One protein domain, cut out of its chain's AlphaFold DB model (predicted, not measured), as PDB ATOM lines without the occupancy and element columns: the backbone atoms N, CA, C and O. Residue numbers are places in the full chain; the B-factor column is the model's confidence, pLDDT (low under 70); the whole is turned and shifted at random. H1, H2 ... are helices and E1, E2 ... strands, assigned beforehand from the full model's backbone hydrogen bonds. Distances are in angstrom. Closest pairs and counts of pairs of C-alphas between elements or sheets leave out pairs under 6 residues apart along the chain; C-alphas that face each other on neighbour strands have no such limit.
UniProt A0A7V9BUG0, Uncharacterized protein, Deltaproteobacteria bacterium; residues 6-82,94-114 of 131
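This is residues 6 to 82 and 94 to 114 of the 131 residues of an uncharacterized protein of Deltaproteobacteria bacterium (UniProt A0A7V9BUG0). A small two-strand ribbon, E1 and E2, has the long helix H3 packed on it and H1 farther off, away from H3; an arm with H2 reaches outward, its residues 61 to 69 and 75 to 81 standing free. The 98 printed residues, under half in named elements, run E1 H1 E2 H2 H3: an antiparallel sheet and three helices, class mixed. The whole is loose, radius of gyration of the C-alphas 16.4 A, spanning 49 by 33 by 25 A.

From Ala 6, go to C-alpha 18 at (126.095, 159.327, 177.669), where E1, residues 18 to 22, begins. Then come H1, 30 to 41, 16.8 A; E2, 49 to 53; H2, 62 to 67; and H3, 95 to 113, 26.3 A, ending at (116.423, 142.136, 167.252).

Antiparallel E1 and E2 have N 19 and O 52 at 2.9 A. The closest C-alphas of E2 and H3, Val 51 and Phe 100, are 6.2 A apart. H1 and H3 are apart. In H1, H2 and H3 every O i to N i+4 pair is within hydrogen-bond range.

C-alphas 76 and 114 lie farthest apart, 50.0 A. Residues 83 to 93 are not printed; the gap is 24.3 A. No link printed whole is long. Residues 78 to 81 have pLDDT under 70.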
ATOM      1  N   ALA A   6     116.065 155.336 181.993       96.69
ATOM      2  CA  ALA A   6     116.984 156.474 181.940       96.69
ATOM      3  C   ALA A   6     117.133 157.112 183.318       96.69
ATOM      4  O   ALA A   6     116.167 157.220 184.076       96.69
ATOM      5  N   MET A   7     118.351 157.547 183.618       95.81
ATOM      6  CA  MET A   7     118.666 158.305 184.822       95.81
ATOM      7  C   MET A   7     118.603 159.825 184.554       95.81
ATOM      8  O   MET A   7     117.990 160.270 183.583       95.81
ATOM      9  N   GLY A   8     119.183 160.645 185.430       93.88
ATOM     10  CA  GLY A   8     119.083 162.099 185.383       93.88
ATOM     11  C   GLY A   8     119.861 162.728 184.223       93.88
ATOM     12  O   GLY A   8     121.087 162.671 184.181       93.88
ATOM     13  N   ALA A   9     119.142 163.409 183.326       95.12
ATOM     14  CA  ALA A   9     119.707 164.224 182.240       95.12
ATOM     15  C   ALA A   9     119.692 165.745 182.537       95.12
ATOM     16  O   ALA A   9     120.063 166.558 181.690       95.12
ATOM     17  N   GLY A  10     119.218 166.151 183.722       93.06
ATOM     18  CA  GLY A  10     119.177 167.553 184.160       93.06
ATOM     19  C   GLY A  10     120.564 168.085 184.513       93.06
ATOM     20  O   GLY A  10     121.394 167.333 185.006       93.06
ATOM     21  N   GLY A  11     120.838 169.359 184.238       91.94
ATOM     22  CA  GLY A  11     122.111 170.004 184.571       91.94
ATOM     23  C   GLY A  11     123.324 169.423 183.841       91.94
ATOM     24  O   GLY A  11     124.419 169.485 184.377       91.94
ATOM     25  N   ARG A  12     123.141 168.803 182.672       93.12
ATOM     26  CA  ARG A  12     124.206 168.170 181.873       93.12
ATOM     27  C   ARG A  12     124.338 168.842 180.521       93.12
ATOM     28  O   ARG A  12     123.343 169.371 180.025       93.12
ATOM     29  N   LEU A  13     125.523 168.791 179.920       94.62
ATOM     30  CA  LEU A  13     125.800 169.436 178.638       94.62
ATOM     31  C   LEU A  13     126.464 168.514 177.623       94.62
ATOM     32  O   LEU A  13     126.253 168.729 176.431       94.62
ATOM     33  N   ASP A  14     127.242 167.521 178.053       95.00
ATOM     34  CA  ASP A  14     128.089 166.734 177.160       95.00
ATOM     35  C   ASP A  14     127.400 165.428 176.705       95.00
ATOM     36  O   ASP A  14     127.401 164.423 177.431       95.00
ATOM     37  N   PRO A  15     126.851 165.378 175.472       94.94
ATOM     38  CA  PRO A  15     126.190 164.181 174.966       94.94
ATOM     39  C   PRO A  15     127.167 163.024 174.717       94.94
ATOM     40  O   PRO A  15     126.736 161.878 174.605       94.94
ATOM     41  N   THR A  16     128.476 163.280 174.637       95.25
ATOM     42  CA  THR A  16     129.479 162.241 174.350       95.25
ATOM     43  C   THR A  16     129.762 161.337 175.552       95.25
ATOM     44  O   THR A  16     130.319 160.246 175.399       95.25
ATOM     45  N   ARG A  17     129.343 161.766 176.748       94.62
ATOM     46  CA  ARG A  17     129.513 161.033 178.012       94.62
ATOM     47  C   ARG A  17     128.344 160.110 178.343       94.62
ATOM     48  O   ARG A  17     128.461 159.298 179.272       94.62
ATOM     49  N   VAL A  18     127.260 160.207 177.569       95.00
ATOM     50  CA  VAL A  18     126.095 159.327 177.669       95.00
ATOM     51  C   VAL A  18     126.507 157.891 177.387       95.00
ATOM     52  O   VAL A  18     127.250 157.597 176.451       95.00
ATOM     53  N   ARG A  19     126.038 156.984 178.237       93.50
ATOM     54  CA  ARG A  19     126.404 155.572 178.202       93.50
ATOM     55  C   ARG A  19     125.255 154.688 178.656       93.50
ATOM     56  O   ARG A  19     124.364 155.119 179.384       93.50
ATOM     57  N   LEU A  20     125.337 153.436 178.232       93.75
ATOM     58  CA  LEU A  20     124.451 152.345 178.613       93.75
ATOM     59  C   LEU A  20     125.205 151.416 179.572       93.75
ATOM     60  O   LEU A  20     126.346 151.048 179.290       93.75
ATOM     61  N   GLY A  21     124.600 151.040 180.696       92.75
ATOM     62  CA  GLY A  21     125.220 150.119 181.654       92.75
ATOM     63  C   GLY A  21     124.271 149.694 182.766       92.75
ATOM     64  O   GLY A  21     123.104 150.076 182.759       92.75
ATOM     65  N   ASP A  22     124.757 148.910 183.728       94.44
ATOM     66  CA  ASP A  22     123.935 148.507 184.868       94.44
ATOM     67  C   ASP A  22     123.677 149.692 185.802       94.44
ATOM     68  O   ASP A  22     124.563 150.512 186.071       94.44
ATOM     69  N   LEU A  23     122.467 149.759 186.350       95.38
ATOM     70  CA  LEU A  23     122.099 150.727 187.366       95.38
ATOM     71  C   LEU A  23     123.100 150.714 188.529       95.38
ATOM     72  O   LEU A  23     123.439 151.781 189.025       95.38
ATOM     73  N   ALA A  24     123.605 149.555 188.950       94.88
ATOM     74  CA  ALA A  24     124.564 149.418 190.042       94.88
ATOM     75  C   ALA A  24     125.899 150.144 189.797       94.88
ATOM     76  O   ALA A  24     126.528 150.573 190.770       94.88
ATOM     77  N   ASP A  25     126.292 150.316 188.532       94.00
ATOM     78  CA  ASP A  25     127.563 150.927 188.115       94.00
ATOM     79  C   ASP A  25     127.474 152.448 187.936       94.00
ATOM     80  O   ASP A  25     128.490 153.146 187.810       94.00
ATOM     81  N   THR A  26     126.253 152.983 187.941       95.62
ATOM     82  CA  THR A  26     126.025 154.421 187.819       95.62
ATOM     83  C   THR A  26     126.662 155.182 188.984       95.62
ATOM     84  O   THR A  26     126.593 154.796 190.155       95.62
ATOM     85  N   HIS A  27     127.271 156.318 188.670       94.56
ATOM     86  CA  HIS A  27     127.872 157.237 189.634       94.56
ATOM     87  C   HIS A  27     127.651 158.673 189.167       94.56
ATOM     88  O   HIS A  27     127.121 158.890 188.080       94.56
ATOM     89  N   THR A  28     127.993 159.651 190.007       92.12
ATOM     90  CA  THR A  28     127.892 161.089 189.683       92.12
ATOM     91  C   THR A  28     126.464 161.639 189.512       92.12
ATOM     92  O   THR A  28     126.245 162.843 189.588       92.12
ATOM     93  N   ASP A  29     125.460 160.777 189.374       91.88
ATOM     94  CA  ASP A  29     124.057 161.153 189.251       91.88
ATOM     95  C   ASP A  29     123.295 161.024 190.595       91.88
ATOM     96  O   ASP A  29     123.111 159.905 191.102       91.88
ATOM     97  N   PRO A  30     122.822 162.147 191.187       91.25
ATOM     98  CA  PRO A  30     122.007 162.139 192.402       91.25
ATOM     99  C   PRO A  30     120.684 161.380 192.254       91.25
ATOM    100  O   PRO A  30     120.244 160.745 193.215       91.25
ATOM    101  N   PHE A  31     120.060 161.420 191.074       92.88
ATOM    102  CA  PHE A  31     118.816 160.710 190.800       92.88
ATOM    103  C   PHE A  31     119.062 159.202 190.748       92.88
ATOM    104  O   PHE A  31     118.408 158.450 191.473       92.88
ATOM    105  N   ALA A  32     120.078 158.763 189.996       95.56
ATOM    106  CA  ALA A  32     120.464 157.352 189.948       95.56
ATOM    107  C   ALA A  32     120.812 156.803 191.340       95.56
ATOM    108  O   ALA A  32     120.468 155.667 191.660       95.56
ATOM    109  N   ARG A  33     121.447 157.615 192.202       95.56
ATOM    110  CA  ARG A  33     121.725 157.247 193.600       95.56
ATOM    111  C   ARG A  33     120.448 156.954 194.381       95.56
ATOM    112  O   ARG A  33     120.354 155.887 194.975       95.56
ATOM    113  N   ILE A  34     119.460 157.850 194.337       95.25
ATOM    114  CA  ILE A  34     118.179 157.650 195.033       95.25
ATOM    115  C   ILE A  34     117.481 156.383 194.523       95.25
ATOM    116  O   ILE A  34     117.004 155.581 195.324       95.25
ATOM    117  N   VAL A  35     117.459 156.176 193.203       96.31
ATOM    118  CA  VAL A  35     116.852 154.985 192.585       96.31
ATOM    119  C   VAL A  35     117.570 153.706 193.032       96.31
ATOM    120  O   VAL A  35     116.908 152.760 193.468       96.31
ATOM    121  N   ARG A  36     118.911 153.680 192.998       96.62
ATOM    122  CA  ARG A  36     119.721 152.561 193.511       96.62
ATOM    123  C   ARG A  36     119.411 152.261 194.969       96.62
ATOM    124  O   ARG A  36     119.212 151.101 195.313       96.62
ATOM    125  N   ASP A  37     119.379 153.280 195.818       97.00
ATOM    126  CA  ASP A  37     119.194 153.097 197.257       97.00
ATOM    127  C   ASP A  37     117.796 152.545 197.568       97.00
ATOM    128  O   ASP A  37     117.666 151.598 198.344       97.00
ATOM    129  N   GLN A  38     116.756 153.052 196.897       97.38
ATOM    130  CA  GLN A  38     115.392 152.535 197.048       97.38
ATOM    131  C   GLN A  38     115.244 151.087 196.566       97.38
ATOM    132  O   GLN A  38     114.527 150.300 197.183       97.38
ATOM    133  N   LEU A  39     115.909 150.717 195.471       96.44
ATOM    134  CA  LEU A  39     115.870 149.350 194.954       96.44
ATOM    135  C   LEU A  39     116.671 148.382 195.827       96.44
ATOM    136  O   LEU A  39     116.191 147.287 196.117       96.44
ATOM    137  N   ARG A  40     117.827 148.808 196.343       96.31
ATOM    138  CA  ARG A  40     118.632 148.021 197.289       96.31
ATOM    139  C   ARG A  40     117.876 147.721 198.576       96.31
ATOM    140  O   ARG A  40     117.926 146.589 199.046       96.31
ATOM    141  N   GLN A  41     117.113 148.683 199.101       97.25
ATOM    142  CA  GLN A  41     116.227 148.466 200.256       97.25
ATOM    143  C   GLN A  41     115.153 147.397 199.995       97.25
ATOM    144  O   GLN A  41     114.647 146.789 200.932       97.25
ATOM    145  N   ARG A  42     114.821 147.141 198.725       97.12
ATOM    146  CA  ARG A  42     113.892 146.089 198.287       97.12
ATOM    147  C   ARG A  42     114.607 144.801 197.855       97.12
ATOM    148  O   ARG A  42     113.975 143.932 197.267       97.12
ATOM    149  N   GLY A  43     115.912 144.683 198.110       96.38
ATOM    150  CA  GLY A  43     116.719 143.512 197.752       96.38
ATOM    151  C   GLY A  43     117.195 143.473 196.295       96.38
ATOM    152  O   GLY A  43     117.713 142.451 195.856       96.38
ATOM    153  N   ILE A  44     117.047 144.563 195.535       94.56
ATOM    154  CA  ILE A  44     117.440 144.634 194.121       94.56
ATOM    155  C   ILE A  44     118.758 145.407 194.008       94.56
ATOM    156  O   ILE A  44     118.798 146.628 194.151       94.56
ATOM    157  N   GLY A  45     119.854 144.678 193.779       90.69
ATOM    158  CA  GLY A  45     121.213 145.232 193.763       90.69
ATOM    159  C   GLY A  45     121.764 145.620 192.388       90.69
ATOM    160  O   GLY A  45     122.734 146.373 192.346       90.69
ATOM    161  N   GLY A  46     121.165 145.123 191.302       91.25
ATOM    162  CA  GLY A  46     121.614 145.292 189.916       91.25
ATOM    163  C   GLY A  46     120.752 144.476 188.948       91.25
ATOM    164  O   GLY A  46     119.684 143.991 189.331       91.25
ATOM    165  N   GLY A  47     121.211 144.316 187.709       91.38
ATOM    166  CA  GLY A  47     120.490 143.631 186.633       91.38
ATOM    167  C   GLY A  47     119.478 144.522 185.912       91.38
ATOM    168  O   GLY A  47     118.589 144.015 185.227       91.38
ATOM    169  N   ILE A  48     119.580 145.841 186.090       94.12
ATOM    170  CA  ILE A  48     118.713 146.822 185.435       94.12
ATOM    171  C   ILE A  48     119.591 147.673 184.541       94.12
ATOM    172  O   ILE A  48     120.377 148.481 185.027       94.12
ATOM    173  N   GLU A  49     119.440 147.502 183.235       94.38
ATOM    174  CA  GLU A  49     120.157 148.318 182.271       94.38
ATOM    175  C   GLU A  49     119.570 149.733 182.230       94.38
ATOM    176  O   GLU A  49     118.348 149.928 182.189       94.38
ATOM    177  N   VAL A  50     120.450 150.731 182.261       96.50
ATOM    178  CA  VAL A  50     120.074 152.135 182.255       96.50
ATOM    179  C   VAL A  50     120.953 152.986 181.349       96.50
ATOM    180  O   VAL A  50     122.144 152.721 181.177       96.50
ATOM    181  N   VAL A  51     120.365 154.054 180.815       96.81
ATOM    182  CA  VAL A  51     121.088 155.152 180.169       96.81
ATOM    183  C   VAL A  51     121.398 156.229 181.201       96.81
ATOM    184  O   VAL A  51     120.513 156.676 181.935       96.81
ATOM    185  N   TRP A  52     122.659 156.639 181.269       96.12
ATOM    186  CA  TRP A  52     123.157 157.611 182.239       96.12
ATOM    187  C   TRP A  52     124.368 158.366 181.688       96.12
ATOM    188  O   TRP A  52     124.864 158.070 180.603       96.12
ATOM    189  N   THR A  53     124.859 159.347 182.441       95.50
ATOM    190  CA  THR A  53     126.109 160.062 182.155       95.50
ATOM    191  C   THR A  53     126.958 160.128 183.417       95.50
ATOM    192  O   THR A  53     126.422 160.228 184.520       95.50
ATOM    193  N   ASP A  54     128.279 160.076 183.265       94.62
ATOM    194  CA  ASP A  54     129.209 160.317 184.374       94.62
ATOM    195  C   ASP A  54     129.581 161.799 184.527       94.62
ATOM    196  O   ASP A  54     130.447 162.134 185.335       94.62
ATOM    197  N   GLU A  55     128.956 162.684 183.747       94.75
ATOM    198  CA  GLU A  55     129.059 164.131 183.908       94.75
ATOM    199  C   GLU A  55     128.445 164.559 185.244       94.75
ATOM    200  O   GLU A  55     127.381 164.072 185.645       94.75
ATOM    201  N   LEU A  56     129.136 165.456 185.950       92.25
ATOM    202  CA  LEU A  56     128.593 166.108 187.138       92.25
ATOM    203  C   LEU A  56     127.450 167.034 186.721       92.25
ATOM    204  O   LEU A  56     127.557 167.679 185.681       92.25
ATOM    205  N   PRO A  57     126.353 167.102 187.495       90.00
ATOM    206  CA  PRO A  57     125.408 168.186 187.315       90.00
ATOM    207  C   PRO A  57     126.144 169.516 187.457       90.00
ATOM    208  O   PRO A  57     126.909 169.680 188.406       90.00
ATOM    209  N   ASN A  58     125.890 170.447 186.548       86.62
ATOM    210  CA  ASN A  58     126.341 171.818 186.695       86.62
ATOM    211  C   ASN A  58     125.743 172.426 187.963       86.62
ATOM    212  O   ASN A  58     124.575 172.176 188.293       86.62
ATOM    213  N   ASP A  59     126.541 173.259 188.623       83.00
ATOM    214  CA  ASP A  59     126.045 174.139 189.667       83.00
ATOM    215  C   ASP A  59     125.011 175.090 189.062       83.00
ATOM    216  O   ASP A  59     125.154 175.551 187.923       83.00
ATOM    217  N   LEU A  60     123.938 175.353 189.806       75.81
ATOM    218  CA  LEU A  60     122.989 176.371 189.381       75.81
ATOM    219  C   LEU A  60     123.550 177.751 189.686       75.81
ATOM    220  O   LEU A  60     124.195 177.977 190.710       75.81
ATOM    221  N   ASP A  61     123.245 178.671 188.785       81.19
ATOM    222  CA  ASP A  61     123.422 180.090 189.016       81.19
ATOM    223  C   ASP A  61     122.531 180.518 190.211       81.19
ATOM    224  O   ASP A  61     121.315 180.287 190.162       81.19
ATOM    225  N   PRO A  62     123.100 181.104 191.285       82.06
ATOM    226  CA  PRO A  62     122.337 181.520 192.463       82.06
ATOM    227  C   PRO A  62     121.219 182.520 192.154       82.06
ATOM    228  O   PRO A  62     120.162 182.470 192.786       82.06
ATOM    229  N   ASP A  63     121.421 183.401 191.172       82.56
ATOM    230  CA  ASP A  63     120.417 184.379 190.761       82.56
ATOM    231  C   ASP A  63     119.281 183.682 190.005       82.56
ATOM    232  O   ASP A  63     118.104 183.986 190.220       82.56
ATOM    233  N   ALA A  64     119.608 182.690 189.169       78.06
ATOM    234  CA  ALA A  64     118.603 181.864 188.501       78.06
ATOM    235  C   ALA A  64     117.790 181.021 189.499       78.06
ATOM    236  O   ALA A  64     116.577 180.876 189.336       78.06
ATOM    237  N   GLU A  65     118.435 180.493 190.543       77.31
ATOM    238  CA  GLU A  65     117.766 179.752 191.615       77.31
ATOM    239  C   GLU A  65     116.827 180.660 192.423       77.31
ATOM    240  O   GLU A  65     115.665 180.310 192.635       77.31
ATOM    241  N   ALA A  66     117.276 181.864 192.791       79.06
ATOM    242  CA  ALA A  66     116.453 182.847 193.497       79.06
ATOM    243  C   ALA A  66     115.276 183.371 192.651       79.06
ATOM    244  O   ALA A  66     114.218 183.710 193.188       79.06
ATOM    245  N   ALA A  67     115.440 183.434 191.328       79.62
ATOM    246  CA  ALA A  67     114.402 183.871 190.401       79.62
ATOM    247  C   ALA A  67     113.357 182.786 190.083       79.62
ATOM    248  O   ALA A  67     112.325 183.100 189.477       79.62
ATOM    249  N   PHE A  68     113.589 181.524 190.464       79.62
ATOM    250  CA  PHE A  68     112.679 180.432 190.144       79.62
ATOM    251  C   PHE A  68     111.288 180.664 190.750       79.62
ATOM    252  O   PHE A  68     111.121 180.845 191.956       79.62
ATOM    253  N   ARG A  69     110.252 180.612 189.904       78.94
ATOM    254  CA  ARG A  69     108.850 180.669 190.335       78.94
ATOM    255  C   ARG A  69     108.096 179.451 189.836       78.94
ATOM    256  O   ARG A  69     107.979 179.221 188.634       78.94
ATOM    257  N   CYS A  70     107.555 178.682 190.774       78.56
ATOM    258  CA  CYS A  70     106.733 177.524 190.464       78.56
ATOM    259  C   CYS A  70     105.405 177.960 189.821       78.56
ATOM    260  O   CYS A  70     104.668 178.766 190.391       78.56
ATOM    261  N   ILE A  71     105.079 177.387 188.659       81.56
ATOM    262  CA  ILE A  71     103.825 177.648 187.927       81.56
ATOM    263  C   ILE A  71     102.809 176.503 188.042       81.56
ATOM    264  O   ILE A  71     101.775 176.524 187.377       81.56
ATOM    265  N   CYS A  72     103.106 175.474 188.838       77.94
ATOM    266  CA  CYS A  72     102.277 174.276 188.910       77.94
ATOM    267  C   CYS A  72     100.870 174.590 189.460       77.94
ATOM    268  O   CYS A  72     100.758 175.247 190.502       77.94
ATOM    269  N   PRO A  73      99.797 174.073 188.831       75.31
ATOM    270  CA  PRO A  73      98.462 174.121 189.415       75.31
ATOM    271  C   PRO A  73      98.447 173.302 190.717       75.31
ATOM    272  O   PRO A  73      98.940 172.175 190.745       75.31
ATOM    273  N   GLY A  74      97.946 173.885 191.811       76.50
ATOM    274  CA  GLY A  74      97.953 173.263 193.146       76.50
ATOM    275  C   GLY A  74      99.231 173.492 193.967       76.50
ATOM    276  O   GLY A  74      99.467 172.786 194.950       76.50
ATOM    277  N   LYS A  75     100.071 174.473 193.598       73.62
ATOM    278  CA  LYS A  75     101.286 174.822 194.363       73.62
ATOM    279  C   LYS A  75     101.010 175.125 195.845       73.62
ATOM    280  O   LYS A  75     101.825 174.757 196.689       73.62
ATOM    281  N   ASP A  76      99.853 175.715 196.144       75.94
ATOM    282  CA  ASP A  76      99.447 176.107 197.499       75.94
ATOM    283  C   ASP A  76      98.882 174.918 198.304       75.94
ATOM    284  O   ASP A  76      98.865 174.932 199.532       75.94
ATOM    285  N   GLU A  77      98.477 173.847 197.617       77.94
ATOM    286  CA  GLU A  77      97.904 172.637 198.215       77.94
ATOM    287  C   GLU A  77      98.989 171.590 198.515       77.94
ATOM    288  O   GLU A  77      98.941 170.885 199.526       77.94
ATOM    289  N   ASN A  78     100.026 171.504 197.672       68.12
ATOM    290  CA  ASN A  78     101.074 170.490 197.780       68.12
ATOM    291  C   ASN A  78     102.308 170.973 198.569       68.12
ATOM    292  O   ASN A  78     103.441 170.958 198.085       68.12
ATOM    293  N   THR A  79     102.099 171.367 199.826       66.31
ATOM    294  CA  THR A  79     103.126 171.989 200.695       66.31
ATOM    295  C   THR A  79     104.323 171.090 201.050       66.31
ATOM    296  O   THR A  79     105.376 171.592 201.455       66.31
ATOM    297  N   LYS A  80     104.192 169.760 200.915       65.38
ATOM    298  CA  LYS A  80     105.278 168.785 201.159       65.38
ATOM    299  C   LYS A  80     106.180 168.558 199.943       65.38
ATOM    300  O   LYS A  80     107.328 168.142 200.115       65.38
ATOM    301  N   HIS A  81     105.674 168.761 198.728       68.00
ATOM    302  CA  HIS A  81     106.393 168.480 197.478       68.00
ATOM    303  C   HIS A  81     106.409 169.677 196.524       68.00
ATOM    304  O   HIS A  81     106.637 169.497 195.328       68.00
ATOM    305  N   SER A  82     106.198 170.890 197.041       73.00
ATOM    306  CA  SER A  82     106.237 172.104 196.237       73.00
ATOM    307  C   SER A  82     107.644 172.348 195.686       73.00
ATOM    308  O   SER A  82     108.653 172.137 196.365       73.00
ATOM    309  N   ALA A  94     118.235 170.866 175.438       96.50
ATOM    310  CA  ALA A  94     117.305 170.036 174.667       96.50
ATOM    311  C   ALA A  94     117.917 168.729 174.121       96.50
ATOM    312  O   ALA A  94     117.226 167.714 174.018       96.50
ATOM    313  N   TRP A  95     119.214 168.726 173.799       96.44
ATOM    314  CA  TRP A  95     119.886 167.540 173.268       96.44
ATOM    315  C   TRP A  95     120.120 166.450 174.314       96.44
ATOM    316  O   TRP A  95     120.187 165.284 173.940       96.44
ATOM    317  N   MET A  96     120.210 166.776 175.607       96.50
ATOM    318  CA  MET A  96     120.507 165.768 176.628       96.50
ATOM    319  C   MET A  96     119.363 164.754 176.793       96.50
ATOM    320  O   MET A  96     119.619 163.558 176.626       96.50
ATOM    321  N   PRO A  97     118.095 165.163 177.010       96.25
ATOM    322  CA  PRO A  97     116.975 164.224 177.018       96.25
ATOM    323  C   PRO A  97     116.803 163.491 175.683       96.25
ATOM    324  O   PRO A  97     116.489 162.300 175.676       96.25
ATOM    325  N   ALA A  98     117.045 164.172 174.556       97.69
ATOM    326  CA  ALA A  98     116.934 163.569 173.230       97.69
ATOM    327  C   ALA A  98     117.946 162.428 173.035       97.69
ATOM    328  O   ALA A  98     117.562 161.326 172.649       97.69
ATOM    329  N   VAL A  99     119.222 162.653 173.358       97.31
ATOM    330  CA  VAL A  99     120.275 161.629 173.263       97.31
ATOM    331  C   VAL A  99     120.004 160.474 174.228       97.31
ATOM    332  O   VAL A  99     120.153 159.316 173.836       97.31
ATOM    333  N   PHE A 100     119.542 160.750 175.453       97.38
ATOM    334  CA  PHE A 100     119.139 159.702 176.397       97.38
ATOM    335  C   PHE A 100     118.015 158.825 175.829       97.38
ATOM    336  O   PHE A 100     118.124 157.598 175.833       97.38
ATOM    337  N   GLY A 101     116.957 159.447 175.303       97.12
ATOM    338  CA  GLY A 101     115.815 158.745 174.715       97.12
ATOM    339  C   GLY A 101     116.184 157.938 173.469       97.12
ATOM    340  O   GLY A 101     115.775 156.787 173.338       97.12
ATOM    341  N   LEU A 102     117.007 158.498 172.580       96.88
ATOM    342  CA  LEU A 102     117.484 157.789 171.391       96.88
ATOM    343  C   LEU A 102     118.393 156.609 171.753       96.88
ATOM    344  O   LEU A 102     118.270 155.540 171.158       96.88
ATOM    345  N   THR A 103     119.246 156.763 172.769       95.88
ATOM    346  CA  THR A 103     120.091 155.672 173.279       95.88
ATOM    347  C   THR A 103     119.236 154.551 173.876       95.88
ATOM    348  O   THR A 103     119.474 153.380 173.584       95.88
ATOM    349  N   LEU A 104     118.199 154.897 174.650       95.69
ATOM    350  CA  LEU A 104     117.225 153.932 175.168       95.69
ATOM    351  C   LEU A 104     116.522 153.166 174.047       95.69
ATOM    352  O   LEU A 104     116.431 151.941 174.101       95.69
ATOM    353  N   ALA A 105     116.023 153.883 173.039       95.62
ATOM    354  CA  ALA A 105     115.313 153.284 171.916       95.62
ATOM    355  C   ALA A 105     116.220 152.327 171.135       95.62
ATOM    356  O   ALA A 105     115.824 151.195 170.855       95.62
ATOM    357  N   ALA A 106     117.453 152.746 170.847       94.69
ATOM    358  CA  ALA A 106     118.438 151.909 170.179       94.69
ATOM    359  C   ALA A 106     118.734 150.632 170.984       94.69
ATOM    360  O   ALA A 106     118.786 149.545 170.410       94.69
ATOM    361  N   ALA A 107     118.871 150.738 172.310       93.44
ATOM    362  CA  ALA A 107     119.130 149.590 173.175       93.44
ATOM    363  C   ALA A 107     117.935 148.630 173.204       93.44
ATOM    364  O   ALA A 107     118.096 147.428 172.998       93.44
ATOM    365  N   ALA A 108     116.719 149.157 173.363       93.88
ATOM    366  CA  ALA A 108     115.497 148.361 173.328       93.88
ATOM    367  C   ALA A 108     115.334 147.610 171.994       93.88
ATOM    368  O   ALA A 108     115.060 146.410 171.995       93.88
ATOM    369  N   VAL A 109     115.543 148.287 170.859       94.69
ATOM    370  CA  VAL A 109     115.493 147.663 169.528       94.69
ATOM    371  C   VAL A 109     116.591 146.609 169.374       94.69
ATOM    372  O   VAL A 109     116.313 145.516 168.878       94.69
ATOM    373  N   GLY A 110     117.808 146.874 169.856       92.62
ATOM    374  CA  GLY A 110     118.898 145.897 169.879       92.62
ATOM    375  C   GLY A 110     118.529 144.619 170.641       92.62
ATOM    376  O   GLY A 110     118.671 143.516 170.115       92.62
ATOM    377  N   HIS A 111     117.929 144.750 171.828       91.62
ATOM    378  CA  HIS A 111     117.459 143.613 172.641       91.62
ATOM    379  C   HIS A 111     116.305 142.819 172.021       91.62
ATOM    380  O   HIS A 111     116.113 141.642 172.349       91.62
ATOM    381  N   LEU A 112     115.493 143.460 171.179       93.62
ATOM    382  CA  LEU A 112     114.397 142.812 170.455       93.62
ATOM    383  C   LEU A 112     114.885 142.089 169.198       93.62
ATOM    384  O   LEU A 112     114.345 141.044 168.853       93.62
ATOM    385  N   THR A 113     115.899 142.639 168.532       95.94
ATOM    386  CA  THR A 113     116.423 142.136 167.252       95.94
ATOM    387  C   THR A 113     117.635 141.220 167.405       95.94
ATOM    388  O   THR A 113     118.033 140.572 166.443       95.94
ATOM    389  N   GLY A 114     118.231 141.149 168.599       91.06
ATOM    390  CA  GLY A 114     119.467 140.404 168.843       91.06
ATOM    391  C   GLY A 114     120.721 141.101 168.305       91.06
ATOM    392  O   GLY A 114     121.776 140.476 168.241       91.06
TER     393      GLY A 114